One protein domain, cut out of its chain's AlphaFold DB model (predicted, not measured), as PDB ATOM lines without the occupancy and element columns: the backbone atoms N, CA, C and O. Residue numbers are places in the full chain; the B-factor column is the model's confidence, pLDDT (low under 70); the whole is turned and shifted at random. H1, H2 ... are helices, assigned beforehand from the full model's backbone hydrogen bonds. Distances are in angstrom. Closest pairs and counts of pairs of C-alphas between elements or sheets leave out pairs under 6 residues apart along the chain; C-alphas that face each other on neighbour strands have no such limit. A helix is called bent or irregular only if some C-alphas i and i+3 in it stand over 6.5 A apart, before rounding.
ATOM      1  N   ALA A   2     108.087 -82.305 224.053       68.69
ATOM      2  CA  ALA A   2     108.028 -83.698 224.505       68.69
ATOM      3  C   ALA A   2     108.743 -84.623 223.514       68.69
ATOM      4  O   ALA A   2     108.498 -84.526 222.309       68.69
ATOM      5  N   ALA A   3     109.610 -85.500 224.017       79.06
ATOM      6  CA  ALA A   3     110.225 -86.549 223.215       79.06
ATOM      7  C   ALA A   3     109.205 -87.656 222.900       79.06
ATOM      8  O   ALA A   3     108.185 -87.795 223.580       79.06
ATOM      9  N   THR A   4     109.492 -88.499 221.905       79.75
ATOM     10  CA  THR A   4     108.598 -89.606 221.512       79.75
ATOM     11  C   THR A   4     108.316 -90.566 222.677       79.75
ATOM     12  O   THR A   4     107.181 -90.997 222.858       79.75
ATOM     13  N   LYS A   5     109.320 -90.844 223.520       82.12
ATOM     14  CA  LYS A   5     109.165 -91.695 224.715       82.12
ATOM     15  C   LYS A   5     108.289 -91.057 225.795       82.12
ATOM     16  O   LYS A   5     107.506 -91.756 226.430       82.12
ATOM     17  N   ASP A   6     108.390 -89.743 225.986       84.56
ATOM     18  CA  ASP A   6     107.550 -89.032 226.956       84.56
ATOM     19  C   ASP A   6     106.084 -89.048 226.517       84.56
ATOM     20  O   ASP A   6     105.188 -89.257 227.334       84.56
ATOM     21  N   LEU A   7     105.836 -88.864 225.212       85.25
ATOM     22  CA  LEU A   7     104.496 -88.951 224.633       85.25
ATOM     23  C   LEU A   7     103.885 -90.345 224.821       85.25
ATOM     24  O   LEU A   7     102.721 -90.439 225.216       85.25
ATOM     25  N   ASP A   8     104.658 -91.409 224.591       86.31
ATOM     26  CA  ASP A   8     104.229 -92.791 224.850       86.31
ATOM     27  C   ASP A   8     103.896 -93.005 226.334       86.31
ATOM     28  O   ASP A   8     102.810 -93.470 226.676       86.31
ATOM     29  N   HIS A   9     104.766 -92.551 227.238       88.88
ATOM     30  CA  HIS A   9     104.543 -92.708 228.672       88.88
ATOM     31  C   HIS A   9     103.278 -91.975 229.152       88.88
ATOM     32  O   HIS A   9     102.454 -92.556 229.862       88.88
ATOM     33  N   ILE A  10     103.075 -90.725 228.722       89.88
ATOM     34  CA  ILE A  10     101.887 -89.929 229.067       89.88
ATOM     35  C   ILE A  10     100.615 -90.580 228.512       89.88
ATOM     36  O   ILE A  10      99.607 -90.682 229.214       89.88
ATOM     37  N   THR A  11     100.641 -91.034 227.257       90.75
ATOM     38  CA  THR A  11      99.465 -91.659 226.631       90.75
ATOM     39  C   THR A  11      99.141 -93.025 227.228       90.75
ATOM     40  O   THR A  11      97.961 -93.339 227.394       90.75
ATOM     41  N   MET A  12     100.142 -93.810 227.624       92.25
ATOM     42  CA  MET A  12      99.958 -95.071 228.345       92.25
ATOM     43  C   MET A  12      99.245 -94.855 229.685       92.25
ATOM     44  O   MET A  12      98.232 -95.503 229.950       92.25
ATOM     45  N   GLN A  13      99.727 -93.917 230.506       92.94
ATOM     46  CA  GLN A  13      99.115 -93.609 231.802       92.94
ATOM     47  C   GLN A  13      97.683 -93.095 231.637       92.94
ATOM     48  O   GLN A  13      96.776 -93.542 232.335       92.94
ATOM     49  N   ALA A  14      97.450 -92.203 230.669       93.38
ATOM     50  CA  ALA A  14      96.115 -91.685 230.393       93.38
ATOM     51  C   ALA A  14      95.137 -92.800 229.988       93.38
ATOM     52  O   ALA A  14      94.007 -92.826 230.473       93.38
ATOM     53  N   ARG A  15      95.579 -93.761 229.164       94.12
ATOM     54  CA  ARG A  15      94.766 -94.926 228.774       94.12
ATOM     55  C   ARG A  15      94.358 -95.781 229.968       94.12
ATOM     56  O   ARG A  15      93.208 -96.206 230.018       94.12
ATOM     57  N   GLN A  16      95.255 -96.005 230.930       94.44
ATOM     58  CA  GLN A  16      94.967 -96.826 232.115       94.44
ATOM     59  C   GLN A  16      93.816 -96.271 232.963       94.44
ATOM     60  O   GLN A  16      93.098 -97.039 233.595       94.44
ATOM     61  N   VAL A  17      93.617 -94.951 232.953       95.69
ATOM     62  CA  VAL A  17      92.574 -94.272 233.737       95.69
ATOM     63  C   VAL A  17      91.413 -93.750 232.881       95.69
ATOM     64  O   VAL A  17      90.564 -93.015 233.379       95.69
ATOM     65  N   GLY A  18      91.368 -94.091 231.587       93.12
ATOM     66  CA  GLY A  18      90.333 -93.619 230.660       93.12
ATOM     67  C   GLY A  18      90.383 -92.113 230.360       93.12
ATOM     68  O   GLY A  18      89.383 -91.535 229.936       93.12
ATOM     69  N   ALA A  19      91.523 -91.457 230.583       94.88
ATOM     70  CA  ALA A  19      91.705 -90.038 230.309       94.88
ATOM     71  C   ALA A  19      92.003 -89.767 228.826       94.88
ATOM     72  O   ALA A  19      92.607 -90.573 228.114       94.88
ATOM     73  N   LYS A  20      91.618 -88.573 228.364       91.12
ATOM     74  CA  LYS A  20      91.922 -88.075 227.019       91.12
ATOM     75  C   LYS A  20      93.219 -87.267 227.030       91.12
ATOM     76  O   LYS A  20      93.381 -86.371 227.854       91.12
ATOM     77  N   VAL A  21      94.092 -87.524 226.059       88.25
ATOM     78  CA  VAL A  21      95.281 -86.701 225.792       88.25
ATOM     79  C   VAL A  21      95.015 -85.828 224.572       88.25
ATOM     80  O   VAL A  21      94.659 -86.334 223.510       88.25
ATOM     81  N   LEU A  22      95.183 -84.514 224.728       88.00
ATOM     82  CA  LEU A  22      95.156 -83.552 223.630       88.00
ATOM     83  C   LEU A  22      96.563 -82.983 223.452       88.00
ATOM     84  O   LEU A  22      97.088 -82.335 224.355       88.00
ATOM     85  N   LEU A  23      97.171 -83.243 222.297       86.44
ATOM     86  CA  LEU A  23      98.486 -82.710 221.961       86.44
ATOM     87  C   LEU A  23      98.322 -81.330 221.323       86.44
ATOM     88  O   LEU A  23      97.551 -81.170 220.380       86.44
ATOM     89  N   VAL A  24      99.051 -80.344 221.838       85.25
ATOM     90  CA  VAL A  24      99.055 -78.970 221.328       85.25
ATOM     91  C   VAL A  24     100.501 -78.548 221.111       85.25
ATOM     92  O   VAL A  24     101.334 -78.689 222.007       85.25
ATOM     93  N   GLY A  25     100.804 -78.029 219.928       81.19
ATOM     94  CA  GLY A  25     102.147 -77.603 219.556       81.19
ATOM     95  C   GLY A  25     102.220 -77.169 218.099       81.19
ATOM     96  O   GLY A  25     101.245 -77.282 217.358       81.19
ATOM     97  N   ASP A  26     103.388 -76.686 217.690       80.50
ATOM     98  CA  ASP A  26     103.684 -76.357 216.298       80.50
ATOM     99  C   ASP A  26     104.749 -77.319 215.769       80.50
ATOM    100  O   ASP A  26     105.909 -77.246 216.173       80.50
ATOM    101  N   TRP A  27     104.345 -78.236 214.888       73.31
ATOM    102  CA  TRP A  27     105.216 -79.276 214.326       73.31
ATOM    103  C   TRP A  27     106.338 -78.724 213.438       73.31
ATOM    104  O   TRP A  27     107.301 -79.436 213.171       73.31
ATOM    105  N   ALA A  28     106.197 -77.482 212.970       73.06
ATOM    106  CA  ALA A  28     107.158 -76.811 212.101       73.06
ATOM    107  C   ALA A  28     108.180 -75.966 212.879       73.06
ATOM    108  O   ALA A  28     109.106 -75.418 212.287       73.06
ATOM    109  N   GLN A  29     108.013 -75.827 214.200       77.50
ATOM    110  CA  GLN A  29     109.096 -75.334 215.050       77.50
ATOM    111  C   GLN A  29     110.145 -76.430 215.230       77.50
ATOM    112  O   GLN A  29     110.026 -77.539 214.714       77.50
ATOM    113  N   LEU A  30     111.188 -76.093 215.979       68.44
ATOM    114  CA  LEU A  30     112.229 -77.025 216.380       68.44
ATOM    115  C   LEU A  30     111.636 -78.342 216.898       68.44
ATOM    116  O   LEU A  30     110.522 -78.376 217.421       68.44
ATOM    117  N   SER A  31     112.387 -79.431 216.741       63.03
ATOM    118  CA  SER A  31     112.046 -80.730 217.325       63.03
ATOM    119  C   SER A  31     112.526 -80.819 218.774       63.03
ATOM    120  O   SER A  31     113.286 -79.974 219.247       63.03
ATOM    121  N   ALA A  32     112.028 -81.811 219.515       58.19
ATOM    122  CA  ALA A  32     112.507 -82.049 220.870       58.19
ATOM    123  C   ALA A  32     114.032 -82.276 220.866       58.19
ATOM    124  O   ALA A  32     114.580 -82.792 219.904       58.19
ATOM    125  N   VAL A  33     114.705 -81.900 221.957       55.66
ATOM    126  CA  VAL A  33     116.165 -82.087 222.116       55.66
ATOM    127  C   VAL A  33     116.553 -83.577 222.171       55.66
ATOM    128  O   VAL A  33     117.703 -83.935 221.951       55.66
ATOM    129  N   GLN A  34     115.595 -84.452 222.481       58.31
ATOM    130  CA  GLN A  34     115.719 -85.909 222.413       58.31
ATOM    131  C   GLN A  34     114.868 -86.446 221.257       58.31
ATOM    132  O   GLN A  34     113.911 -85.774 220.878       58.31
ATOM    133  N   ALA A  35     115.131 -87.688 220.821       61.31
ATOM    134  CA  ALA A  35     114.428 -88.377 219.730       61.31
ATOM    135  C   ALA A  35     112.922 -88.040 219.660       61.31
ATOM    136  O   ALA A  35     112.096 -88.515 220.456       61.31
ATOM    137  N   GLY A  36     112.591 -87.185 218.701       63.56
ATOM    138  CA  GLY A  36     111.309 -86.549 218.471       63.56
ATOM    139  C   GLY A  36     110.639 -87.067 217.201       63.56
ATOM    140  O   GLY A  36     110.658 -88.261 216.903       63.56
ATOM    141  N   GLY A  37     109.946 -86.178 216.490       68.81
ATOM    142  CA  GLY A  37     109.227 -86.503 215.255       68.81
ATOM    143  C   GLY A  37     107.825 -87.098 215.447       68.81
ATOM    144  O   GLY A  37     107.018 -87.006 214.532       68.81
ATOM    145  N   ALA A  38     107.470 -87.628 216.624       77.62
ATOM    146  CA  ALA A  38     106.142 -88.214 216.854       77.62
ATOM    147  C   ALA A  38     104.985 -87.214 216.693       77.62
ATOM    148  O   ALA A  38     103.956 -87.557 216.120       77.62
ATOM    149  N   PHE A  39     105.142 -85.968 217.154       81.00
ATOM    150  CA  PHE A  39     104.096 -84.954 216.979       81.00
ATOM    151  C   PHE A  39     103.895 -84.588 215.501       81.00
ATOM    152  O   PHE A  39     102.758 -84.454 215.061       81.00
ATOM    153  N   LYS A  40     104.991 -84.493 214.734       77.19
ATOM    154  CA  LYS A  40     104.937 -84.282 213.284       77.19
ATOM    155  C   LYS A  40     104.304 -85.478 212.572       77.19
ATOM    156  O   LYS A  40     103.371 -85.275 211.815       77.19
ATOM    157  N   LEU A  41     104.711 -86.705 212.905       79.94
ATOM    158  CA  LEU A  41     104.117 -87.935 212.369       79.94
ATOM    159  C   LEU A  41     102.597 -87.977 212.586       79.94
ATOM    160  O   LEU A  41     101.861 -88.279 211.660       79.94
ATOM    161  N   ILE A  42     102.122 -87.651 213.793       81.88
ATOM    162  CA  ILE A  42     100.683 -87.621 214.097       81.88
ATOM    163  C   ILE A  42      99.977 -86.506 213.317       81.88
ATOM    164  O   ILE A  42      98.853 -86.701 212.863       81.88
ATOM    165  N   ALA A  43     100.602 -85.334 213.184       82.06
ATOM    166  CA  ALA A  43     100.039 -84.235 212.404       82.06
ATOM    167  C   ALA A  43      99.941 -84.589 210.910       82.06
ATOM    168  O   ALA A  43      98.910 -84.316 210.303       82.06
ATOM    169  N   ASP A  44     100.969 -85.233 210.354       81.69
ATOM    170  CA  ASP A  44     101.017 -85.678 208.960       81.69
ATOM    171  C   ASP A  44     100.003 -86.810 208.702       81.69
ATOM    172  O   ASP A  44      99.258 -86.741 207.728       81.69
ATOM    173  N   ASP A  45      99.901 -87.800 209.602       83.56
ATOM    174  CA  ASP A  45      98.925 -88.908 209.541       83.56
ATOM    175  C   ASP A  45      97.473 -88.411 209.581       83.56
ATOM    176  O   ASP A  45      96.621 -88.863 208.817       83.56
ATOM    177  N   ARG A  46      97.185 -87.432 210.446       82.38
ATOM    178  CA  ARG A  46      95.863 -86.795 210.515       82.38
ATOM    179  C   ARG A  46      95.586 -85.879 209.328       82.38
ATOM    180  O   ARG A  46      94.421 -85.626 209.032       82.38
ATOM    181  N   GLY A  47      96.626 -85.356 208.682       78.38
ATOM    182  CA  GLY A  47      96.528 -84.454 207.541       78.38
ATOM    183  C   GLY A  47      95.503 -83.326 207.767       78.38
ATOM    184  O   GLY A  47      95.602 -82.603 208.762       78.38
ATOM    185  N   PRO A  48      94.504 -83.155 206.880       74.75
ATOM    186  CA  PRO A  48      93.510 -82.083 206.988       74.75
ATOM    187  C   PRO A  48      92.566 -82.218 208.196       74.75
ATOM    188  O   PRO A  48      91.959 -81.225 208.593       74.75
ATOM    189  N   ASP A  49      92.469 -83.400 208.814       79.94
ATOM    190  CA  ASP A  49      91.632 -83.622 209.999       79.94
ATOM    191  C   ASP A  49      92.295 -83.124 211.292       79.94
ATOM    192  O   ASP A  49      91.655 -83.099 212.347       79.94
ATOM    193  N   ALA A  50      93.576 -82.739 211.250       79.38
ATOM    194  CA  ALA A  50      94.246 -82.086 212.366       79.38
ATOM    195  C   ALA A  50      93.752 -80.631 212.492       79.38
ATOM    196  O   ALA A  50      94.043 -79.810 211.618       79.38
ATOM    197  N   PRO A  51      93.057 -80.252 213.585       81.06
ATOM    198  CA  PRO A  51      92.637 -78.869 213.773       81.06
ATOM    199  C   PRO A  51      93.858 -77.952 213.847       81.06
ATOM    200  O   PRO A  51      94.769 -78.180 214.647       81.06
ATOM    201  N   THR A  52      93.870 -76.898 213.034       77.19
ATOM    202  CA  THR A  52      94.962 -75.923 212.991       77.19
ATOM    203  C   THR A  52      94.461 -74.535 213.376       77.19
ATOM    204  O   THR A  52      93.352 -74.126 213.042       77.19
ATOM    205  N   LEU A  53      95.277 -73.812 214.146       76.94
ATOM    206  CA  LEU A  53      95.018 -72.415 214.485       76.94
ATOM    207  C   LEU A  53      95.697 -71.534 213.435       76.94
ATOM    208  O   LEU A  53      96.920 -71.564 213.297       76.94
ATOM    209  N   HIS A  54      94.901 -70.760 212.700       69.06
ATOM    210  CA  HIS A  54      95.378 -69.919 211.596       69.06
ATOM    211  C   HIS A  54      95.562 -68.446 211.977       69.06
ATOM    212  O   HIS A  54      96.046 -67.655 211.170       69.06
TER     213      HIS A  54
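What this domain is: This is residues 2 to 54 of the 334 residues of an uncharacterized protein of Pedococcus bigeumensis (UniProt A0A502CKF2). The longest helix, H1, and the second helix, H2, meet near their first residues and spread from there as a wide, open V. The long link between them, residues 17 to 37, runs back from the far end of H1 past the opening of the V and loops round to the start of H2, while residues 50 to 54 form a short tail after H2. The printed part has 53 residues with two named helices, in the order H1, H2, and no named strand. The class is all helix, though under half of the residues, 25 of 53, are in named elements. The whole is only just compact, close to loose, with a radius of gyration of the C-alphas of 11.8 A and spans of 32 by 26 by 17 A.

Where its parts are: H1, residues 4 to 16, begins at C-alpha 4 (108.598, -89.606, 221.512) and measures 18.7 A from first to last C-alpha. H2, residues 38 to 49, measures 16.7 A and ends at C-alpha 49 (91.632, -83.622, 209.999). H2 is irregular: C-alphas 45 and 48 are 9.1 A apart.

How they stand to each other: H1 and H2 only just touch, with 3 pairs of C-alphas within 8 A. H1 touches with residues 4 to 7 alone, and H2 with residues 38 to 39 alone. Their closest C-alphas, those of Thr 4 and Ala 38, are 5.4 A apart, while the centres are 17.3 A apart. The helices run the same way at a steep tilt of 68 degrees, only just short of about perpendicular; the line of H2 is a rough one. In H1 every O i to N i+4 pair is within hydrogen-bond range; in H2, 6 of 8 are.

The domain as a whole: The two C-alphas farthest apart, those of Gln 16 and His 54, are 33.8 A apart. The printed part has no cut, and the link from H1 to H2, 21 residues, is long. The mean pLDDT of the printed part is 80.2; residue 2, residues 30 to 37 and residue 54 are under 70.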